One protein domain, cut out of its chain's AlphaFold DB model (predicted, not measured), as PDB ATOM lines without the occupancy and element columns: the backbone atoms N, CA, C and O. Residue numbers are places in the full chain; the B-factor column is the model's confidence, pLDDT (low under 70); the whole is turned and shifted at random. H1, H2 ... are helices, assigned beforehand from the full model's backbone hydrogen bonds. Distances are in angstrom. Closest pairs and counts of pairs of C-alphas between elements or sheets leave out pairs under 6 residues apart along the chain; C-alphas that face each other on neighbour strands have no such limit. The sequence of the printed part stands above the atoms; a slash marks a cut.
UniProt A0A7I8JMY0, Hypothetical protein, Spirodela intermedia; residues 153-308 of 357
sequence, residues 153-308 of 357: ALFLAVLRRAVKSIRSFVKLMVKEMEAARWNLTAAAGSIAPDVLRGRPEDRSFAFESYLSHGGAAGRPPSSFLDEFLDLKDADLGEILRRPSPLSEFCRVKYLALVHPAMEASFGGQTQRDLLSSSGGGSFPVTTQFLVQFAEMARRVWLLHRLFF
ATOM      1  N   ALA A 153      50.295 -33.867  30.832       71.44
ATOM      2  CA  ALA A 153      48.932 -34.367  30.998       71.44
ATOM      3  C   ALA A 153      48.164 -34.430  29.665       71.44
ATOM      4  O   ALA A 153      47.411 -35.382  29.428       71.44
ATOM      5  N   LEU A 154      48.397 -33.472  28.758       73.62
ATOM      6  CA  LEU A 154      47.829 -33.476  27.409       73.62
ATOM      7  C   LEU A 154      48.357 -34.672  26.606       73.62
ATOM      8  O   LEU A 154      47.572 -35.386  25.975       73.62
ATOM      9  N   PHE A 155      49.662 -34.945  26.679       75.50
ATOM     10  CA  PHE A 155      50.251 -36.115  26.029       75.50
ATOM     11  C   PHE A 155      49.659 -37.421  26.554       75.50
ATOM     12  O   PHE A 155      49.233 -38.263  25.764       75.50
ATOM     13  N   LEU A 156      49.540 -37.565  27.875       77.50
ATOM     14  CA  LEU A 156      48.948 -38.753  28.485       77.50
ATOM     15  C   LEU A 156      47.481 -38.944  28.066       77.50
ATOM     16  O   LEU A 156      47.045 -40.069  27.803       77.50
ATOM     17  N   ALA A 157      46.713 -37.857  27.950       76.12
ATOM     18  CA  ALA A 157      45.337 -37.905  27.465       76.12
ATOM     19  C   ALA A 157      45.253 -38.357  25.995       76.12
ATOM     20  O   ALA A 157      44.406 -39.187  25.651       76.12
ATOM     21  N   VAL A 158      46.139 -37.858  25.127       73.62
ATOM     22  CA  VAL A 158      46.211 -38.258  23.711       73.62
ATOM     23  C   VAL A 158      46.686 -39.708  23.567       73.62
ATOM     24  O   VAL A 158      46.081 -40.464  22.806       73.62
ATOM     25  N   LEU A 159      47.675 -40.134  24.357       80.12
ATOM     26  CA  LEU A 159      48.164 -41.514  24.406       80.12
ATOM     27  C   LEU A 159      47.043 -42.487  24.787       80.12
ATOM     28  O   LEU A 159      46.779 -43.443  24.058       80.12
ATOM     29  N   ARG A 160      46.312 -42.210  25.873       80.50
ATOM     30  CA  ARG A 160      45.169 -43.036  26.304       80.50
ATOM     31  C   ARG A 160      44.101 -43.152  25.216       80.50
ATOM     32  O   ARG A 160      43.540 -44.228  25.009       80.50
ATOM     33  N   ARG A 161      43.829 -42.063  24.489       77.06
ATOM     34  CA  ARG A 161      42.878 -42.056  23.363       77.06
ATOM     35  C   ARG A 161      43.373 -42.892  22.183       77.06
ATOM     36  O   ARG A 161      42.570 -43.619  21.599       77.06
ATOM     37  N   ALA A 162      44.658 -42.811  21.846       81.88
ATOM     38  CA  ALA A 162      45.255 -43.628  20.793       81.88
ATOM     39  C   ALA A 162      45.192 -45.121  21.149       81.88
ATOM     40  O   ALA A 162      44.665 -45.905  20.364       81.88
ATOM     41  N   VAL A 163      45.594 -45.497  22.370       82.62
ATOM     42  CA  VAL A 163      45.519 -46.885  22.864       82.62
ATOM     43  C   VAL A 163      44.081 -47.409  22.838       82.62
ATOM     44  O   VAL A 163      43.831 -48.506  22.340       82.62
ATOM     45  N   LYS A 164      43.101 -46.618  23.298       84.69
ATOM     46  CA  LYS A 164      41.680 -47.006  23.246       84.69
ATOM     47  C   LYS A 164      41.203 -47.251  21.811       84.69
ATOM     48  O   LYS A 164      40.454 -48.197  21.574       84.69
ATOM     49  N   SER A 165      41.646 -46.433  20.859       85.19
ATOM     50  CA  SER A 165      41.288 -46.599  19.449       85.19
ATOM     51  C   SER A 165      41.941 -47.818  18.810       85.19
ATOM     52  O   SER A 165      41.275 -48.511  18.047       85.19
ATOM     53  N   ILE A 166      43.203 -48.108  19.147       86.44
ATOM     54  CA  ILE A 166      43.894 -49.330  18.716       86.44
ATOM     55  C   ILE A 166      43.121 -50.547  19.224       86.44
ATOM     56  O   ILE A 166      42.716 -51.383  18.424       86.44
ATOM     57  N   ARG A 167      42.805 -50.599  20.524       87.38
ATOM     58  CA  ARG A 167      42.007 -51.683  21.124       87.38
ATOM     59  C   ARG A 167      40.645 -51.853  20.459       87.38
ATOM     60  O   ARG A 167      40.208 -52.976  20.222       87.38
ATOM     61  N   SER A 168      39.957 -50.749  20.161       87.00
ATOM     62  CA  SER A 168      38.657 -50.811  19.483       87.00
ATOM     63  C   SER A 168      38.778 -51.359  18.063       87.00
ATOM     64  O   SER A 168      37.957 -52.174  17.650       87.00
ATOM     65  N   PHE A 169      39.812 -50.946  17.330       88.25
ATOM     66  CA  PHE A 169      40.051 -51.434  15.980       88.25
ATOM     67  C   PHE A 169      40.488 -52.905  15.975       88.25
ATOM     68  O   PHE A 169      40.004 -53.668  15.149       88.25
ATOM     69  N   VAL A 170      41.305 -53.345  16.940       89.00
ATOM     70  CA  VAL A 170      41.646 -54.769  17.119       89.00
ATOM     71  C   VAL A 170      40.391 -55.604  17.327       89.00
ATOM     72  O   VAL A 170      40.229 -56.625  16.670       89.00
ATOM     73  N   LYS A 171      39.460 -55.160  18.179       88.75
ATOM     74  CA  LYS A 171      38.180 -55.862  18.374       88.75
ATOM     75  C   LYS A 171      37.379 -55.975  17.079       88.75
ATOM     76  O   LYS A 171      36.746 -57.001  16.858       88.75
ATOM     77  N   LEU A 172      37.389 -54.940  16.239       87.50
ATOM     78  CA  LEU A 172      36.751 -54.991  14.924       87.50
ATOM     79  C   LEU A 172      37.472 -55.987  14.007       87.50
ATOM     80  O   LEU A 172      36.827 -56.859  13.440       87.50
ATOM     81  N   MET A 173      38.799 -55.907  13.917       85.81
ATOM     82  CA  MET A 173      39.617 -56.804  13.101       85.81
ATOM     83  C   MET A 173      39.422 -58.270  13.493       85.81
ATOM     84  O   MET A 173      39.227 -59.105  12.620       85.81
ATOM     85  N   VAL A 174      39.402 -58.586  14.790       87.38
ATOM     86  CA  VAL A 174      39.143 -59.946  15.284       87.38
ATOM     87  C   VAL A 174      37.753 -60.429  14.867       87.38
ATOM     88  O   VAL A 174      37.637 -61.554  14.393       87.38
ATOM     89  N   LYS A 175      36.716 -59.585  14.953       88.19
ATOM     90  CA  LYS A 175      35.362 -59.941  14.489       88.19
ATOM     91  C   LYS A 175      35.316 -60.236  12.989       88.19
ATOM     92  O   LYS A 175      34.688 -61.208  12.584       88.19
ATOM     93  N   GLU A 176      35.987 -59.423  12.175       84.62
ATOM     94  CA  GLU A 176      36.086 -59.653  10.726       84.62
ATOM     95  C   GLU A 176      36.854 -60.951  10.420       84.62
ATOM     96  O   GLU A 176      36.444 -61.747   9.575       84.62
ATOM     97  N   MET A 177      37.929 -61.235  11.163       86.12
ATOM     98  CA  MET A 177      38.679 -62.494  11.069       86.12
ATOM     99  C   MET A 177      37.823 -63.708  11.454       86.12
ATOM    100  O   MET A 177      37.860 -64.723  10.759       86.12
ATOM    101  N   GLU A 178      37.029 -63.616  12.520       87.50
ATOM    102  CA  GLU A 178      36.099 -64.673  12.939       87.50
ATOM    103  C   GLU A 178      35.007 -64.917  11.893       87.50
ATOM    104  O   GLU A 178      34.748 -66.070  11.535       87.50
ATOM    105  N   ALA A 179      34.418 -63.848  11.346       86.25
ATOM    106  CA  ALA A 179      33.425 -63.931  10.277       86.25
ATOM    107  C   ALA A 179      33.998 -64.602   9.016       86.25
ATOM    108  O   ALA A 179      33.339 -65.440   8.398       86.25
ATOM    109  N   ALA A 180      35.260 -64.309   8.693       84.62
ATOM    110  CA  ALA A 180      36.000 -64.926   7.598       84.62
ATOM    111  C   ALA A 180      36.600 -66.310   7.933       84.62
ATOM    112  O   ALA A 180      37.329 -66.877   7.119       84.62
ATOM    113  N   ARG A 181      36.306 -66.873   9.116       84.88
ATOM    114  CA  ARG A 181      36.799 -68.177   9.603       84.88
ATOM    115  C   ARG A 181      38.328 -68.303   9.658       84.88
ATOM    116  O   ARG A 181      38.878 -69.389   9.463       84.88
ATOM    117  N   TRP A 182      39.029 -67.211   9.951       84.00
ATOM    118  CA  TRP A 182      40.473 -67.230  10.175       84.00
ATOM    119  C   TRP A 182      40.842 -67.941  11.479       84.00
ATOM    120  O   TRP A 182      40.165 -67.829  12.500       84.00
ATOM    121  N   ASN A 183      41.987 -68.628  11.475       85.75
ATOM    122  CA  ASN A 183      42.553 -69.192  12.695       85.75
ATOM    123  C   ASN A 183      43.296 -68.100  13.484       85.75
ATOM    124  O   ASN A 183      44.471 -67.822  13.233       85.75
ATOM    125  N   LEU A 184      42.604 -67.502  14.458       83.81
ATOM    126  CA  LEU A 184      43.145 -66.447  15.322       83.81
ATOM    127  C   LEU A 184      44.409 -66.876  16.076       83.81
ATOM    128  O   LEU A 184      45.299 -66.059  16.291       83.81
ATOM    129  N   THR A 185      44.509 -68.146  16.472       82.44
ATOM    130  CA  THR A 185      45.676 -68.672  17.192       82.44
ATOM    131  C   THR A 185      46.901 -68.697  16.285       82.44
ATOM    132  O   THR A 185      47.965 -68.231  16.678       82.44
ATOM    133  N   ALA A 186      46.748 -69.181  15.050       83.12
ATOM    134  CA  ALA A 186      47.831 -69.188  14.070       83.12
ATOM    135  C   ALA A 186      48.258 -67.760  13.680       83.12
ATOM    136  O   ALA A 186      49.452 -67.491  13.566       83.12
ATOM    137  N   ALA A 187      47.299 -66.838  13.537       83.31
ATOM    138  CA  ALA A 187      47.570 -65.435  13.220       83.31
ATOM    139  C   ALA A 187      48.244 -64.675  14.377       83.31
ATOM    140  O   ALA A 187      49.171 -63.907  14.152       83.31
ATOM    141  N   ALA A 188      47.835 -64.908  15.627       82.94
ATOM    142  CA  ALA A 188      48.529 -64.345  16.785       82.94
ATOM    143  C   ALA A 188      49.948 -64.931  16.919       82.94
ATOM    144  O   ALA A 188      50.892 -64.202  17.209       82.94
ATOM    145  N   GLY A 189      50.110 -66.230  16.642       79.12
ATOM    146  CA  GLY A 189      51.401 -66.918  16.676       79.12
ATOM    147  C   GLY A 189      52.396 -66.472  15.603       79.12
ATOM    148  O   GLY A 189      53.598 -66.527  15.851       79.12
ATOM    149  N   SER A 190      51.928 -66.001  14.439       80.75
ATOM    150  CA  SER A 190      52.809 -65.429  13.410       80.75
ATOM    151  C   SER A 190      53.336 -64.041  13.781       80.75
ATOM    152  O   SER A 190      54.407 -63.657  13.318       80.75
ATOM    153  N   ILE A 191      52.612 -63.310  14.633       77.88
ATOM    154  CA  ILE A 191      53.023 -62.005  15.162       77.88
ATOM    155  C   ILE A 191      53.943 -62.185  16.373       77.88
ATOM    156  O   ILE A 191      55.027 -61.610  16.433       77.88
ATOM    157  N   ALA A 192      53.499 -62.975  17.350       75.50
ATOM    158  CA  ALA A 192      54.195 -63.195  18.607       75.50
ATOM    159  C   ALA A 192      54.087 -64.680  19.003       75.50
ATOM    160  O   ALA A 192      53.059 -65.108  19.536       75.50
ATOM    161  N   PRO A 193      55.146 -65.488  18.801       69.75
ATOM    162  CA  PRO A 193      55.091 -66.930  19.046       69.75
ATOM    163  C   PRO A 193      54.883 -67.294  20.527       69.75
ATOM    164  O   PRO A 193      54.427 -68.393  20.826       69.75
ATOM    165  N   ASP A 194      55.171 -66.381  21.461       66.19
ATOM    166  CA  ASP A 194      54.994 -66.606  22.904       66.19
ATOM    167  C   ASP A 194      53.533 -66.523  23.362       66.19
ATOM    168  O   ASP A 194      53.168 -67.139  24.362       66.19
ATOM    169  N   VAL A 195      52.668 -65.842  22.601       61.88
ATOM    170  CA  VAL A 195      51.223 -65.743  22.884       61.88
ATOM    171  C   VAL A 195      50.532 -67.102  22.747       61.88
ATOM    172  O   VAL A 195      49.502 -67.348  23.368       61.88
ATOM    173  N   LEU A 196      51.145 -68.033  22.007       59.47
ATOM    174  CA  LEU A 196      50.690 -69.421  21.882       59.47
ATOM    175  C   LEU A 196      50.798 -70.221  23.189       59.47
ATOM    176  O   LEU A 196      50.187 -71.281  23.294       59.47
ATOM    177  N   ARG A 197      51.582 -69.742  24.164       58.88
ATOM    178  CA  ARG A 197      51.752 -70.378  25.481       58.88
ATOM    179  C   ARG A 197      50.806 -69.809  26.548       58.88
ATOM    180  O   ARG A 197      50.746 -70.369  27.637       58.88
ATOM    181  N   GLY A 198      50.115 -68.707  26.244       62.09
ATOM    182  CA  GLY A 198      49.221 -67.988  27.156       62.09
ATOM    183  C   GLY A 198      47.743 -68.364  27.009       62.09
ATOM    184  O   GLY A 198      47.384 -69.338  26.341       62.09
ATOM    185  N   ARG A 199      46.861 -67.578  27.637       68.19
ATOM    186  CA  ARG A 199      45.407 -67.776  27.562       68.19
ATOM    187  C   ARG A 199      44.882 -67.371  26.180       68.19
ATOM    188  O   ARG A 199      45.449 -66.497  25.526       68.19
ATOM    189  N   PRO A 200      43.752 -67.941  25.724       66.56
ATOM    190  CA  PRO A 200      43.128 -67.551  24.456       66.56
ATOM    191  C   PRO A 200      42.762 -66.058  24.383       66.56
ATOM    192  O   PRO A 200      42.724 -65.498  23.290       66.56
ATOM    193  N   GLU A 201      42.528 -65.420  25.528       69.00
ATOM    194  CA  GLU A 201      42.224 -63.989  25.653       69.00
ATOM    195  C   GLU A 201      43.437 -63.102  25.326       69.00
ATOM    196  O   GLU A 201      43.279 -62.000  24.795       69.00
ATOM    197  N   ASP A 202      44.653 -63.626  25.522       72.06
ATOM    198  CA  ASP A 202      45.898 -62.874  25.358       72.06
ATOM    199  C   ASP A 202      46.270 -62.661  23.875       72.06
ATOM    200  O   ASP A 202      47.134 -61.849  23.539       72.06
ATOM    201  N   ARG A 203      45.569 -63.340  22.952       78.88
ATOM    202  CA  ARG A 203      45.730 -63.192  21.492       78.88
ATOM    203  C   ARG A 203      45.502 -61.760  21.023       78.88
ATOM    204  O   ARG A 203      46.181 -61.302  20.107       78.88
ATOM    205  N   SER A 204      44.581 -61.047  21.672       79.31
ATOM    206  CA  SER A 204      44.269 -59.647  21.362       79.31
ATOM    207  C   SER A 204      45.492 -58.744  21.535       79.31
ATOM    208  O   SER A 204      45.700 -57.837  20.731       79.31
ATOM    209  N   PHE A 205      46.363 -59.046  22.504       81.50
ATOM    210  CA  PHE A 205      47.583 -58.277  22.740       81.50
ATOM    211  C   PHE A 205      48.620 -58.455  21.630       81.50
ATOM    212  O   PHE A 205      49.356 -57.511  21.348       81.50
ATOM    213  N   ALA A 206      48.653 -59.611  20.953       82.00
ATOM    214  CA  ALA A 206      49.494 -59.796  19.768       82.00
ATOM    215  C   ALA A 206      49.090 -58.805  18.666       82.00
ATOM    216  O   ALA A 206      49.933 -58.105  18.108       82.00
ATOM    217  N   PHE A 207      47.788 -58.684  18.402       82.69
ATOM    218  CA  PHE A 207      47.264 -57.748  17.408       82.69
ATOM    219  C   PHE A 207      47.448 -56.281  17.832       82.69
ATOM    220  O   PHE A 207      47.842 -55.456  17.009       82.69
ATOM    221  N   GLU A 208      47.235 -55.946  19.111       84.00
ATOM    222  CA  GLU A 208      47.523 -54.605  19.653       84.00
ATOM    223  C   GLU A 208      49.001 -54.231  19.487       84.00
ATOM    224  O   GLU A 208      49.313 -53.122  19.043       84.00
ATOM    225  N   SER A 209      49.900 -55.172  19.788       80.50
ATOM    226  CA  SER A 209      51.335 -55.021  19.573       80.50
ATOM    227  C   SER A 209      51.619 -54.764  18.095       80.50
ATOM    228  O   SER A 209      52.153 -53.712  17.755       80.50
ATOM    229  N   TYR A 210      51.166 -55.630  17.191       80.25
ATOM    230  CA  TYR A 210      51.406 -55.493  15.753       80.25
ATOM    231  C   TYR A 210      51.018 -54.113  15.189       80.25
ATOM    232  O   TYR A 210      51.810 -53.475  14.492       80.25
ATOM    233  N   LEU A 211      49.840 -53.602  15.557       77.81
ATOM    234  CA  LEU A 211      49.365 -52.286  15.115       77.81
ATOM    235  C   LEU A 211      50.166 -51.124  15.718       77.81
ATOM    236  O   LEU A 211      50.411 -50.120  15.043       77.81
ATOM    237  N   SER A 212      50.590 -51.268  16.975       75.19
ATOM    238  CA  SER A 212      51.419 -50.277  17.667       75.19
ATOM    239  C   SER A 212      52.842 -50.217  17.096       75.19
ATOM    240  O   SER A 212      53.443 -49.145  17.074       75.19
ATOM    241  N   HIS A 213      53.361 -51.337  16.580       66.50
ATOM    242  CA  HIS A 213      54.720 -51.454  16.033       66.50
ATOM    243  C   HIS A 213      54.826 -51.057  14.565       66.50
ATOM    244  O   HIS A 213      55.849 -50.512  14.154       66.50
ATOM    245  N   GLY A 214      53.810 -51.359  13.755       51.91
ATOM    246  CA  GLY A 214      53.935 -51.298  12.303       51.91
ATOM    247  C   GLY A 214      53.967 -49.879  11.752       51.91
ATOM    248  O   GLY A 214      52.983 -49.441  11.184       51.91
ATOM    249  N   GLY A 215      55.057 -49.130  11.930       48.28
ATOM    250  CA  GLY A 215      55.382 -47.907  11.188       48.28
ATOM    251  C   GLY A 215      55.221 -46.611  11.983       48.28
ATOM    252  O   GLY A 215      54.185 -45.946  11.891       48.28
ATOM    253  N   ALA A 216      56.259 -46.222  12.723       46.28
ATOM    254  CA  ALA A 216      56.555 -44.810  12.926       46.28
ATOM    255  C   ALA A 216      57.021 -44.271  11.566       46.28
ATOM    256  O   ALA A 216      58.157 -44.494  11.151       46.28
ATOM    257  N   ALA A 217      56.104 -43.668  10.809       45.44
ATOM    258  CA  ALA A 217      56.491 -42.896   9.637       45.44
ATOM    259  C   ALA A 217      57.464 -41.802  10.100       45.44
ATOM    260  O   ALA A 217      57.271 -41.239  11.176       45.44
ATOM    261  N   GLY A 218      58.527 -41.577   9.326       50.75
ATOM    262  CA  GLY A 218      59.686 -40.775   9.714       50.75
ATOM    263  C   GLY A 218      59.362 -39.413  10.335       50.75
ATOM    264  O   GLY A 218      58.262 -38.876  10.198       50.75
ATOM    265  N   ARG A 219      60.364 -38.864  11.035       49.78
ATOM    266  CA  ARG A 219      60.285 -37.610  11.792       49.78
ATOM    267  C   ARG A 219      59.508 -36.535  11.012       49.78
ATOM    268  O   ARG A 219      59.946 -36.138   9.932       49.78
ATOM    269  N   PRO A 220      58.380 -36.051  11.548       53.12
ATOM    270  CA  PRO A 220      57.620 -35.006  10.893       53.12
ATOM    271  C   PRO A 220      58.352 -33.653  10.944       53.12
ATOM    272  O   PRO A 220      59.033 -33.376  11.935       53.12
ATOM    273  N   PRO A 221      58.220 -32.794   9.914       50.19
ATOM    274  CA  PRO A 221      58.757 -31.437   9.957       50.19
ATOM    275  C   PRO A 221      58.100 -30.620  11.081       50.19
ATOM    276  O   PRO A 221      56.911 -30.771  11.368       50.19
ATOM    277  N   SER A 222      58.893 -29.756  11.713       47.69
ATOM    278  CA  SER A 222      58.596 -29.023  12.955       47.69
ATOM    279  C   SER A 222      57.502 -27.949  12.839       47.69
ATOM    280  O   SER A 222      57.006 -27.474  13.853       47.69
ATOM    281  N   SER A 223      57.087 -27.573  11.629       49.41
ATOM    282  CA  SER A 223      56.177 -26.448  11.360       49.41
ATOM    283  C   SER A 223      54.697 -26.851  11.228       49.41
ATOM    284  O   SER A 223      54.032 -26.403  10.300       49.41
ATOM    285  N   PHE A 224      54.192 -27.755  12.075       52.12
ATOM    286  CA  PHE A 224      52.904 -28.439  11.822       52.12
ATOM    287  C   PHE A 224      51.914 -28.474  12.999       52.12
ATOM    288  O   PHE A 224      50.879 -29.132  12.905       52.12
ATOM    289  N   LEU A 225      52.193 -27.788  14.111       51.69
ATOM    290  CA  LEU A 225      51.251 -27.712  15.239       51.69
ATOM    291  C   LEU A 225      49.961 -26.942  14.901       51.69
ATOM    292  O   LEU A 225      48.913 -27.239  15.469       51.69
ATOM    293  N   ASP A 226      50.011 -26.006  13.954       51.59
ATOM    294  CA  ASP A 226      48.818 -25.271  13.520       51.59
ATOM    295  C   ASP A 226      47.859 -26.196  12.741       51.59
ATOM    296  O   ASP A 226      46.665 -26.244  13.023       51.59
ATOM    297  N   GLU A 227      48.397 -27.071  11.881       53.69
ATOM    298  CA  GLU A 227      47.618 -28.104  11.176       53.69
ATOM    299  C   GLU A 227      47.059 -29.177  12.137       53.69
ATOM    300  O   GLU A 227      46.029 -29.794  11.871       53.69
ATOM    301  N   PHE A 228      47.702 -29.389  13.293       53.94
ATOM    302  CA  PHE A 228      47.230 -30.296  14.350       53.94
ATOM    303  C   PHE A 228      45.910 -29.837  14.989       53.94
ATOM    304  O   PHE A 228      45.087 -30.690  15.332       53.94
ATOM    305  N   LEU A 229      45.687 -28.524  15.132       54.50
ATOM    306  CA  LEU A 229      44.422 -27.981  15.641       54.50
ATOM    307  C   LEU A 229      43.317 -28.083  14.584       54.50
ATOM    308  O   LEU A 229      42.217 -28.535  14.901       54.50
ATOM    309  N   ASP A 230      43.640 -27.794  13.324       57.03
ATOM    310  CA  ASP A 230      42.688 -27.881  12.209       57.03
ATOM    311  C   ASP A 230      42.232 -29.328  11.942       57.03
ATOM    312  O   ASP A 230      41.064 -29.600  11.654       57.03
ATOM    313  N   LEU A 231      43.140 -30.296  12.098       55.88
ATOM    314  CA  LEU A 231      42.874 -31.723  11.902       55.88
ATOM    315  C   LEU A 231      42.220 -32.408  13.104       55.88
ATOM    316  O   LEU A 231      41.959 -33.609  13.022       55.88
ATOM    317  N   LYS A 232      41.984 -31.733  14.234       56.66
ATOM    318  CA  LYS A 232      41.357 -32.348  15.420       56.66
ATOM    319  C   LYS A 232      39.834 -32.429  15.300       56.66
ATOM    320  O   LYS A 232      39.263 -33.429  15.731       56.66
ATOM    321  N   ASP A 233      39.224 -31.458  14.627       54.09
ATOM    322  CA  ASP A 233      37.763 -31.315  14.548       54.09
ATOM    323  C   ASP A 233      37.229 -31.410  13.101       54.09
ATOM    324  O   ASP A 233      36.024 -31.416  12.868       54.09
ATOM    325  N   ALA A 234      38.115 -31.553  12.109       61.41
ATOM    326  CA  ALA A 234      37.729 -31.706  10.710       61.41
ATOM    327  C   ALA A 234      37.162 -33.105  10.373       61.41
ATOM    328  O   ALA A 234      37.553 -34.128  10.957       61.41
ATOM    329  N   ASP A 235      36.243 -33.131   9.398       67.81
ATOM    330  CA  ASP A 235      35.627 -34.351   8.869       67.81
ATOM    331  C   ASP A 235      36.687 -35.241   8.209       67.81
ATOM    332  O   ASP A 235      37.344 -34.872   7.230       67.81
ATOM    333  N   LEU A 236      36.844 -36.439   8.771       67.38
ATOM    334  CA  LEU A 236      37.836 -37.414   8.349       67.38
ATOM    335  C   LEU A 236      37.632 -37.832   6.887       67.38
ATOM    336  O   LEU A 236      38.616 -38.044   6.179       67.38
ATOM    337  N   GLY A 237      36.380 -37.911   6.427       66.12
ATOM    338  CA  GLY A 237      36.066 -38.252   5.040       66.12
ATOM    339  C   GLY A 237      36.598 -37.206   4.059       66.12
ATOM    340  O   GLY A 237      37.236 -37.552   3.068       66.12
ATOM    341  N   GLU A 238      36.410 -35.925   4.373       68.00
ATOM    342  CA  GLU A 238      36.808 -34.798   3.520       68.00
ATOM    343  C   GLU A 238      38.317 -34.524   3.517       68.00
ATOM    344  O   GLU A 238      38.876 -34.127   2.488       68.00
ATOM    345  N   ILE A 239      38.990 -34.750   4.649       69.44
ATOM    346  CA  ILE A 239      40.452 -34.630   4.745       69.44
ATOM    347  C   ILE A 239      41.121 -35.728   3.922       69.44
ATOM    348  O   ILE A 239      42.025 -35.453   3.138       69.44
ATOM    349  N   LEU A 240      40.669 -36.973   4.084       72.31
ATOM    350  CA  LEU A 240      41.305 -38.131   3.458       72.31
ATOM    351  C   LEU A 240      41.020 -38.240   1.960       72.31
ATOM    352  O   LEU A 240      41.782 -38.879   1.233       72.31
ATOM    353  N   ARG A 241      39.961 -37.575   1.485       71.12
ATOM    354  CA  ARG A 241      39.646 -37.446   0.060       71.12
ATOM    355  C   ARG A 241      40.662 -36.579  -0.691       71.12
ATOM    356  O   ARG A 241      40.805 -36.731  -1.903       71.12
ATOM    357  N   ARG A 242      41.373 -35.694   0.014       71.50
ATOM    358  CA  ARG A 242      42.434 -34.843  -0.534       71.50
ATOM    359  C   ARG A 242      43.817 -35.417  -0.196       71.50
ATOM    360  O   ARG A 242      43.988 -35.994   0.874       71.50
ATOM    361  N   PRO A 243      44.818 -35.263  -1.081       71.88
ATOM    362  CA  PRO A 243      46.187 -35.638  -0.758       71.88
ATOM    363  C   PRO A 243      46.707 -34.767   0.394       71.88
ATOM    364  O   PRO A 243      46.786 -33.546   0.277       71.88
ATOM    365  N   SER A 244      47.038 -35.404   1.513       73.50
ATOM    366  CA  SER A 244      47.552 -34.789   2.736       73.50
ATOM    367  C   SER A 244      48.588 -35.711   3.397       73.50
ATOM    368  O   SER A 244      48.588 -36.921   3.147       73.50
ATOM    369  N   PRO A 245      49.444 -35.195   4.296       76.31
ATOM    370  CA  PRO A 245      50.366 -36.035   5.060       76.31
ATOM    371  C   PRO A 245      49.646 -37.124   5.871       76.31
ATOM    372  O   PRO A 245      50.167 -38.223   6.043       76.31
ATOM    373  N   LEU A 246      48.431 -36.830   6.351       76.75
ATOM    374  CA  LEU A 246      47.602 -37.790   7.076       76.75
ATOM    375  C   LEU A 246      47.062 -38.892   6.154       76.75
ATOM    376  O   LEU A 246      47.101 -40.061   6.525       76.75
ATOM    377  N   SER A 247      46.572 -38.556   4.961       77.12
ATOM    378  CA  SER A 247      46.062 -39.562   4.021       77.12
ATOM    379  C   SER A 247      47.179 -40.434   3.451       77.12
ATOM    380  O   SER A 247      46.993 -41.642   3.297       77.12
ATOM    381  N   GLU A 248      48.367 -39.864   3.239       78.88
ATOM    382  CA  GLU A 248      49.565 -40.629   2.909       78.88
ATOM    383  C   GLU A 248      49.975 -41.560   4.055       78.88
ATOM    384  O   GLU A 248      50.220 -42.743   3.816       78.88
ATOM    385  N   PHE A 249      49.975 -41.069   5.300       80.81
ATOM    386  CA  PHE A 249      50.226 -41.906   6.470       80.81
ATOM    387  C   PHE A 249      49.234 -43.061   6.563       80.81
ATOM    388  O   PHE A 249      49.660 -44.207   6.675       80.81
ATOM    389  N   CYS A 250      47.930 -42.790   6.461       80.81
ATOM    390  CA  CYS A 250      46.894 -43.820   6.476       80.81
ATOM    391  C   CYS A 250      47.131 -44.861   5.377       80.81
ATOM    392  O   CYS A 250      47.080 -46.055   5.655       80.81
ATOM    393  N   ARG A 251      47.462 -44.432   4.152       81.25
ATOM    394  CA  ARG A 251      47.742 -45.331   3.022       81.25
ATOM    395  C   ARG A 251      48.959 -46.217   3.281       81.25
ATOM    396  O   ARG A 251      48.856 -47.436   3.169       81.25
ATOM    397  N   VAL A 252      50.099 -45.624   3.641       81.44
ATOM    398  CA  VAL A 252      51.347 -46.362   3.903       81.44
ATOM    399  C   VAL A 252      51.158 -47.333   5.067       81.44
ATOM    400  O   VAL A 252      51.533 -48.501   4.972       81.44
ATOM    401  N   LYS A 253      50.521 -46.870   6.144       82.25
ATOM    402  CA  LYS A 253      50.243 -47.664   7.340       82.25
ATOM    403  C   LYS A 253      49.297 -48.826   7.036       82.25
ATOM    404  O   LYS A 253      49.540 -49.938   7.490       82.25
ATOM    405  N   TYR A 254      48.249 -48.594   6.247       84.12
ATOM    406  CA  TYR A 254      47.290 -49.630   5.866       84.12
ATOM    407  C   TYR A 254      47.953 -50.725   5.033       84.12
ATOM    408  O   TYR A 254      47.858 -51.896   5.382       84.12
ATOM    409  N   LEU A 255      48.703 -50.340   3.994       81.62
ATOM    410  CA  LEU A 255      49.393 -51.287   3.114       81.62
ATOM    411  C   LEU A 255      50.466 -52.112   3.840       81.62
ATOM    412  O   LEU A 255      50.746 -53.234   3.415       81.62
ATOM    413  N   ALA A 256      51.057 -51.556   4.903       81.44
ATOM    414  CA  ALA A 256      52.024 -52.241   5.754       81.44
ATOM    415  C   ALA A 256      51.364 -53.181   6.776       81.44
ATOM    416  O   ALA A 256      51.905 -54.246   7.056       81.44
ATOM    417  N   LEU A 257      50.219 -52.794   7.345       80.69
ATOM    418  CA  LEU A 257      49.564 -53.551   8.413       80.69
ATOM    419  C   LEU A 257      48.618 -54.631   7.885       80.69
ATOM    420  O   LEU A 257      48.603 -55.739   8.420       80.69
ATOM    421  N   VAL A 258      47.817 -54.333   6.864       81.19
ATOM    422  CA  VAL A 258      46.779 -55.245   6.380       81.19
ATOM    423  C   VAL A 258      47.341 -56.103   5.247       81.19
ATOM    424  O   VAL A 258      47.705 -55.626   4.169       81.19
ATOM    425  N   HIS A 259      47.458 -57.404   5.519       80.12
ATOM    426  CA  HIS A 259      47.990 -58.363   4.557       80.12
ATOM    427  C   HIS A 259      46.987 -58.583   3.405       80.12
ATOM    428  O   HIS A 259      45.798 -58.738   3.681       80.12
ATOM    429  N   PRO A 260      47.423 -58.718   2.137       79.06
ATOM    430  CA  PRO A 260      46.517 -58.943   1.000       79.06
ATOM    431  C   PRO A 260      45.543 -60.118   1.185       79.06
ATOM    432  O   PRO A 260      44.380 -60.044   0.807       79.06
ATOM    433  N   ALA A 261      45.997 -61.206   1.816       75.25
ATOM    434  CA  ALA A 261      45.138 -62.355   2.130       75.25
ATOM    435  C   ALA A 261      44.027 -62.016   3.144       75.25
ATOM    436  O   ALA A 261      42.935 -62.579   3.085       75.25
ATOM    437  N   MET A 262      44.305 -61.097   4.073       77.75
ATOM    438  CA  MET A 262      43.344 -60.605   5.058       77.75
ATOM    439  C   MET A 262      42.298 -59.713   4.375       77.75
ATOM    440  O   MET A 262      41.106 -59.927   4.559       77.75
ATOM    441  N   GLU A 263      42.727 -58.808   3.489       77.19
ATOM    442  CA  GLU A 263      41.822 -57.979   2.673       77.19
ATOM    443  C   GLU A 263      40.904 -58.835   1.795       77.19
ATOM    444  O   GLU A 263      39.696 -58.612   1.766       77.19
ATOM    445  N   ALA A 264      41.456 -59.855   1.133       74.44
ATOM    446  CA  ALA A 264      40.696 -60.798   0.315       74.44
ATOM    447  C   ALA A 264      39.576 -61.491   1.103       74.44
ATOM    448  O   ALA A 264      38.461 -61.668   0.615       74.44
ATOM    449  N   SER A 265      39.873 -61.834   2.355       74.50
ATOM    450  CA  SER A 265      38.954 -62.534   3.251       74.50
ATOM    451  C   SER A 265      37.835 -61.635   3.782       74.50
ATOM    452  O   SER A 265      36.755 -62.128   4.089       74.50
ATOM    453  N   PHE A 266      38.068 -60.322   3.856       71.69
ATOM    454  CA  PHE A 266      37.081 -59.326   4.296       71.69
ATOM    455  C   PHE A 266      36.248 -58.757   3.133       71.69
ATOM    456  O   PHE A 266      35.520 -57.781   3.304       71.69
ATOM    457  N   GLY A 267      36.369 -59.328   1.925       62.12
ATOM    458  CA  GLY A 267      35.695 -58.830   0.718       62.12
ATOM    459  C   GLY A 267      36.337 -57.569   0.120       62.12
ATOM    460  O   GLY A 267      35.685 -56.829  -0.612       62.12
ATOM    461  N   GLY A 268      37.608 -57.307   0.442       59.62
ATOM    462  CA  GLY A 268      38.337 -56.067   0.166       59.62
ATOM    463  C   GLY A 268      39.309 -56.101  -1.015       59.62
ATOM    464  O   GLY A 268      40.122 -55.187  -1.117       59.62
ATOM    465  N   GLN A 269      39.252 -57.091  -1.919       58.72
ATOM    466  CA  GLN A 269      40.174 -57.190  -3.071       58.72
ATOM    467  C   GLN A 269      40.249 -55.889  -3.898       58.72
ATOM    468  O   GLN A 269      41.292 -55.546  -4.438       58.72
ATOM    469  N   THR A 270      39.155 -55.125  -3.938       59.88
ATOM    470  CA  THR A 270      39.051 -53.829  -4.620       59.88
ATOM    471  C   THR A 270      39.723 -52.670  -3.874       59.88
ATOM    472  O   THR A 270      40.052 -51.663  -4.490       59.88
ATOM    473  N   GLN A 271      39.958 -52.772  -2.562       67.25
ATOM    474  CA  GLN A 271      40.466 -51.671  -1.730       67.25
ATOM    475  C   GLN A 271      41.967 -51.433  -1.934       67.25
ATOM    476  O   GLN A 271      42.395 -50.286  -2.070       67.25
ATOM    477  N   ARG A 272      42.765 -52.506  -2.007       71.75
ATOM    478  CA  ARG A 272      44.219 -52.421  -2.216       71.75
ATOM    479  C   ARG A 272      44.572 -51.862  -3.586       71.75
ATOM    480  O   ARG A 272      45.478 -51.035  -3.696       71.75
ATOM    481  N   ASP A 273      43.826 -52.273  -4.604       67.88
ATOM    482  CA  ASP A 273      43.993 -51.791  -5.972       67.88
ATOM    483  C   ASP A 273      43.620 -50.312  -6.068       67.88
ATOM    484  O   ASP A 273      44.355 -49.546  -6.683       67.88
ATOM    485  N   LEU A 274      42.567 -49.860  -5.377       68.31
ATOM    486  CA  LEU A 274      42.229 -48.435  -5.274       68.31
ATOM    487  C   LEU A 274      43.323 -47.626  -4.556       68.31
ATOM    488  O   LEU A 274      43.674 -46.538  -5.005       68.31
ATOM    489  N   LEU A 275      43.902 -48.161  -3.478       70.94
ATOM    490  CA  LEU A 275      45.000 -47.529  -2.730       70.94
ATOM    491  C   LEU A 275      46.335 -47.513  -3.494       70.94
ATOM    492  O   LEU A 275      47.173 -46.647  -3.241       70.94
ATOM    493  N   SER A 276      46.534 -48.468  -4.406       68.88
ATOM    494  CA  SER A 276      47.746 -48.606  -5.226       68.88
ATOM    495  C   SER A 276      47.638 -47.859  -6.561       68.88
ATOM    496  O   SER A 276      48.642 -47.360  -7.060       68.88
ATOM    497  N   SER A 277      46.426 -47.742  -7.117       63.12
ATOM    498  CA  SER A 277      46.131 -47.051  -8.384       63.12
ATOM    499  C   SER A 277      45.829 -45.563  -8.199       63.12
ATOM    500  O   SER A 277      45.910 -44.792  -9.154       63.12
ATOM    501  N   SER A 278      45.477 -45.141  -6.979       57.94
ATOM    502  CA  SER A 278      45.360 -43.735  -6.588       57.94
ATOM    503  C   SER A 278      46.736 -43.060  -6.677       57.94
ATOM    504  O   SER A 278      47.486 -42.975  -5.705       57.94
ATOM    505  N   GLY A 279      47.082 -42.557  -7.864       53.88
ATOM    506  CA  GLY A 279      48.293 -41.770  -8.128       53.88
ATOM    507  C   GLY A 279      48.315 -40.391  -7.451       53.88
ATOM    508  O   GLY A 279      49.003 -39.492  -7.921       53.88
ATOM    509  N   GLY A 280      47.546 -40.190  -6.379       55.25
ATOM    510  CA  GLY A 280      47.305 -38.881  -5.782       55.25
ATOM    511  C   GLY A 280      46.867 -38.961  -4.327       55.25
ATOM    512  O   GLY A 280      45.799 -38.467  -3.992       55.25
ATOM    513  N   GLY A 281      47.676 -39.595  -3.474       59.72
ATOM    514  CA  GLY A 281      47.751 -39.342  -2.025       59.72
ATOM    515  C   GLY A 281      46.480 -39.471  -1.174       59.72
ATOM    516  O   GLY A 281      46.560 -39.171   0.010       59.72
ATOM    517  N   SER A 282      45.333 -39.884  -1.710       69.56
ATOM    518  CA  SER A 282      44.053 -39.962  -0.996       69.56
ATOM    519  C   SER A 282      43.818 -41.343  -0.381       69.56
ATOM    520  O   SER A 282      44.320 -42.357  -0.873       69.56
ATOM    521  N   PHE A 283      43.048 -41.385   0.709       73.12
ATOM    522  CA  PHE A 283      42.652 -42.617   1.390       73.12
ATOM    523  C   PHE A 283      41.126 -42.798   1.286       73.12
ATOM    524  O   PHE A 283      40.377 -41.986   1.835       73.12
ATOM    525  N   PRO A 284      40.632 -43.829   0.574       68.94
ATOM    526  CA  PRO A 284      39.209 -44.066   0.404       68.94
ATOM    527  C   PRO A 284      38.581 -44.558   1.710       68.94
ATOM    528  O   PRO A 284      39.007 -45.548   2.296       68.94
ATOM    529  N   VAL A 285      37.514 -43.890   2.139       68.00
ATOM    530  CA  VAL A 285      36.744 -44.242   3.338       68.00
ATOM    531  C   VAL A 285      35.421 -44.889   2.905       68.00
ATOM    532  O   VAL A 285      34.341 -44.341   3.091       68.00
ATOM    533  N   THR A 286      35.512 -46.020   2.203       68.69
ATOM    534  CA  THR A 286      34.361 -46.656   1.528       68.69
ATOM    535  C   THR A 286      33.674 -47.735   2.358       68.69
ATOM    536  O   THR A 286      32.497 -48.013   2.146       68.69
ATOM    537  N   THR A 287      34.386 -48.344   3.306       74.44
ATOM    538  CA  THR A 287      33.865 -49.406   4.175       74.44
ATOM    539  C   THR A 287      34.024 -49.038   5.641       74.44
ATOM    540  O   THR A 287      34.928 -48.287   6.008       74.44
ATOM    541  N   GLN A 288      33.171 -49.605   6.501       80.44
ATOM    542  CA  GLN A 288      33.259 -49.413   7.955       80.44
ATOM    543  C   GLN A 288      34.639 -49.802   8.507       80.44
ATOM    544  O   GLN A 288      35.173 -49.113   9.372       80.44
ATOM    545  N   PHE A 289      35.265 -50.842   7.951       82.12
ATOM    546  CA  PHE A 289      36.629 -51.233   8.305       82.12
ATOM    547  C   PHE A 289      37.656 -50.128   8.006       82.12
ATOM    548  O   PHE A 289      38.471 -49.802   8.867       82.12
ATOM    549  N   LEU A 290      37.590 -49.503   6.822       79.94
ATOM    550  CA  LEU A 290      38.486 -48.406   6.437       79.94
ATOM    551  C   LEU A 290      38.225 -47.123   7.234       79.94
ATOM    552  O   LEU A 290      39.181 -46.434   7.582       79.94
ATOM    553  N   VAL A 291      36.964 -46.826   7.573       82.50
ATOM    554  CA  VAL A 291      36.597 -45.717   8.477       82.50
ATOM    555  C   VAL A 291      37.283 -45.898   9.828       82.50
ATOM    556  O   VAL A 291      38.007 -45.019  10.292       82.50
ATOM    557  N   GLN A 292      37.103 -47.068  10.439       82.94
ATOM    558  CA  GLN A 292      37.638 -47.369  11.765       82.94
ATOM    559  C   GLN A 292      39.169 -47.455  11.761       82.94
ATOM    560  O   GLN A 292      39.822 -46.994  12.699       82.94
ATOM    561  N   PHE A 293      39.760 -47.969  10.677       85.25
ATOM    562  CA  PHE A 293      41.204 -47.911  10.469       85.25
ATOM    563  C   PHE A 293      41.696 -46.461  10.398       85.25
ATOM    564  O   PHE A 293      42.649 -46.100  11.082       85.25
ATOM    565  N   ALA A 294      41.048 -45.616   9.598       82.62
ATOM    566  CA  ALA A 294      41.442 -44.227   9.422       82.62
ATOM    567  C   ALA A 294      41.336 -43.414  10.723       82.62
ATOM    568  O   ALA A 294      42.216 -42.604  11.017       82.62
ATOM    569  N   GLU A 295      40.306 -43.654  11.540       81.69
ATOM    570  CA  GLU A 295      40.165 -43.028  12.861       81.69
ATOM    571  C   GLU A 295      41.293 -43.434  13.815       81.69
ATOM    572  O   GLU A 295      41.877 -42.587  14.500       81.69
ATOM    573  N   MET A 296      41.632 -44.725  13.838       87.38
ATOM    574  CA  MET A 296      42.745 -45.253  14.623       87.38
ATOM    575  C   MET A 296      44.082 -44.675  14.143       87.38
ATOM    576  O   MET A 296      44.843 -44.140  14.953       87.38
ATOM    577  N   ALA A 297      44.325 -44.670  12.832       83.56
ATOM    578  CA  ALA A 297      45.527 -44.113  12.226       83.56
ATOM    579  C   ALA A 297      45.667 -42.609  12.509       83.56
ATOM    580  O   ALA A 297      46.747 -42.170  12.895       83.56
ATOM    581  N   ARG A 298      44.582 -41.824  12.432       79.88
ATOM    582  CA  ARG A 298      44.582 -40.398  12.808       79.88
ATOM    583  C   ARG A 298      45.010 -40.187  14.254       79.88
ATOM    584  O   ARG A 298      45.828 -39.315  14.524       79.88
ATOM    585  N   ARG A 299      44.499 -40.980  15.198       81.12
ATOM    586  CA  ARG A 299      44.864 -40.835  16.620       81.12
ATOM    587  C   ARG A 299      46.323 -41.206  16.883       81.12
ATOM    588  O   ARG A 299      46.984 -40.517  17.656       81.12
ATOM    589  N   VAL A 300      46.836 -42.240  16.213       82.25
ATOM    590  CA  VAL A 300      48.260 -42.613  16.263       82.25
ATOM    591  C   VAL A 300      49.135 -41.525  15.637       82.25
ATOM    592  O   VAL A 300      50.164 -41.160  16.198       82.25
ATOM    593  N   TRP A 301      48.705 -40.958  14.511       77.94
ATOM    594  CA  TRP A 301      49.391 -39.857  13.843       77.94
ATOM    595  C   TRP A 301      49.479 -38.611  14.725       77.94
ATOM    596  O   TRP A 301      50.558 -38.045  14.881       77.94
ATOM    597  N   LEU A 302      48.370 -38.216  15.355       75.44
ATOM    598  CA  LEU A 302      48.324 -37.080  16.278       75.44
ATOM    599  C   LEU A 302      49.214 -37.304  17.505       75.44
ATOM    600  O   LEU A 302      49.935 -36.393  17.901       75.44
ATOM    601  N   LEU A 303      49.215 -38.516  18.073       78.69
ATOM    602  CA  LEU A 303      50.112 -38.884  19.171       78.69
ATOM    603  C   LEU A 303      51.583 -38.749  18.765       78.69
ATOM    604  O   LEU A 303      52.372 -38.155  19.493       78.69
ATOM    605  N   HIS A 304      51.943 -39.268  17.591       76.31
ATOM    606  CA  HIS A 304      53.303 -39.191  17.067       76.31
ATOM    607  C   HIS A 304      53.730 -37.735  16.841       76.31
ATOM    608  O   HIS A 304      54.817 -37.331  17.234       76.31
ATOM    609  N   ARG A 305      52.858 -36.911  16.256       74.00
ATOM    610  CA  ARG A 305      53.120 -35.483  16.021       74.00
ATOM    611  C   ARG A 305      53.302 -34.716  17.334       74.00
ATOM    612  O   ARG A 305      54.247 -33.942  17.438       74.00
ATOM    613  N   LEU A 306      52.460 -34.990  18.331       72.38
ATOM    614  CA  LEU A 306      52.568 -34.401  19.666       72.38
ATOM    615  C   LEU A 306      53.850 -34.838  20.386       72.38
ATOM    616  O   LEU A 306      54.493 -34.028  21.039       72.38
ATOM    617  N   PHE A 307      54.259 -36.100  20.242       73.19
ATOM    618  CA  PHE A 307      55.511 -36.598  20.816       73.19
ATOM    619  C   PHE A 307      56.737 -35.819  20.307       73.19
ATOM    620  O   PHE A 307      57.615 -35.456  21.088       73.19
ATOM    621  N   PHE A 308      56.771 -35.523  19.004       69.75
ATOM    622  CA  PHE A 308      57.872 -34.796  18.364       69.75
ATOM    623  C   PHE A 308      57.787 -33.269  18.490       69.75
ATOM    624  O   PHE A 308      58.735 -32.593  18.093       69.75
TER     625      PHE A 308
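What this domain is: This is residues 153 to 308 of the 357 residues of the protein "Hypothetical protein" of Spirodela intermedia (UniProt A0A7I8JMY0). The two longest helices, H1 and H10, pack side by side and run opposite ways; H10 lies nearest the middle of the domain, and H7 crosses it on the side away from H1. H4 crosses the later half of H1 and packs with the short helices H2 and H3 into a small cluster at one end, while the hairpin of H8 and H9 lies past H7, and H5 and H6 sit near H10, reached by a long link with no named element. The printed part has 156 residues with ten named helices, H1 to H10 in order, and no named strand; its class is all helix, with packing that is part aligned and part crossed. The whole is compact, with a radius of gyration of the C-alphas of 16.0 A and spans of 46 by 39 by 23 A.

How they stand to each other: H1, residues 153 to 179, touches H10, residues 288 to 308, with 21 pairs of C-alphas within 8 A, at a shallow tilt of 27 degrees, opposite ways; their closest C-alphas, of Ala 162 and Arg 299, are 5.0 A apart. Residues 293 to 301 of H10 touch H7, residues 245 to 257, at a steep tilt of 66 degrees; the closest C-alphas, of Cys 250 and Ala 297, are 5.9 A apart. Residues 166 to 174 of H1 touch H4, residues 200 to 213, at a steep tilt of 58 degrees, opposite ways, with the C-alphas of Val 170 and Phe 207 closest at 6.4 A. H2, residues 184 to 191, touches H4 at 37 degrees, only just a steep tilt, the same way; the closest C-alphas, of Ala 188 and Ala 206, are 5.5 A apart. H1 and H2 only just touch, with 3 pairs of C-alphas within 8 A, and only at the corner; the closest, of Met 177 and Leu 184, are 7.3 A apart. H3, residues 193 to 197, touches H2, with the C-alphas of Gly 189 and Leu 196 closest at 5.8 A, and touches residues 202 to 206 of H4. H8, residues 260 to 265, and H9, residues 269 to 277, form a helical hairpin at a shallow tilt of 34 degrees, only just short of steep; the closest C-alphas, of Glu 263 and Gln 269, are 6.0 A apart. H9 is close to H7 but not clearly touching, with the C-alphas of Arg 251 and Leu 275 closest at 6.7 A. H5, residues 225 to 233, touches no helix, but is near H10, with the C-alphas of Phe 228 and Leu 302 closest at 7.1 A. H6, residues 236 to 240, only just touches H7, with 3 pairs of C-alphas within 8 A, and only at the corner; the closest, of Leu 240 and Ser 247, are 5.0 A apart. Among the pairs that are apart are H1 and H7. Each O i to N i+4 pair is within hydrogen-bond range in H1, H6, H7, H8 and H10, against 3 of 4 in H2, 6 of 10 in H4, 4 of 5 in H5 and in H9, and 0 of 1 in H3, where 1 of 2 O i to N i+3 pairs is.

Where its parts are: H1 begins at C-alpha 153, (48.932, -34.367, 30.998), and is 39.3 A long. H10 is 30.5 A long and ends at C-alpha 308, (57.872, -34.796, 18.364). H4 measures 21.6 A and H7 17.9 A.

The domain as a whole: The C-alphas farthest apart, of Arg 197 and Asp 226, are 46.8 A apart. The printed part has no cut. The link from H4 to H5 is long, with 11 residues. The mean pLDDT of the printed part is 73.1; 54 residues are under 70, among them residues 193 to 201 and 213 to 239.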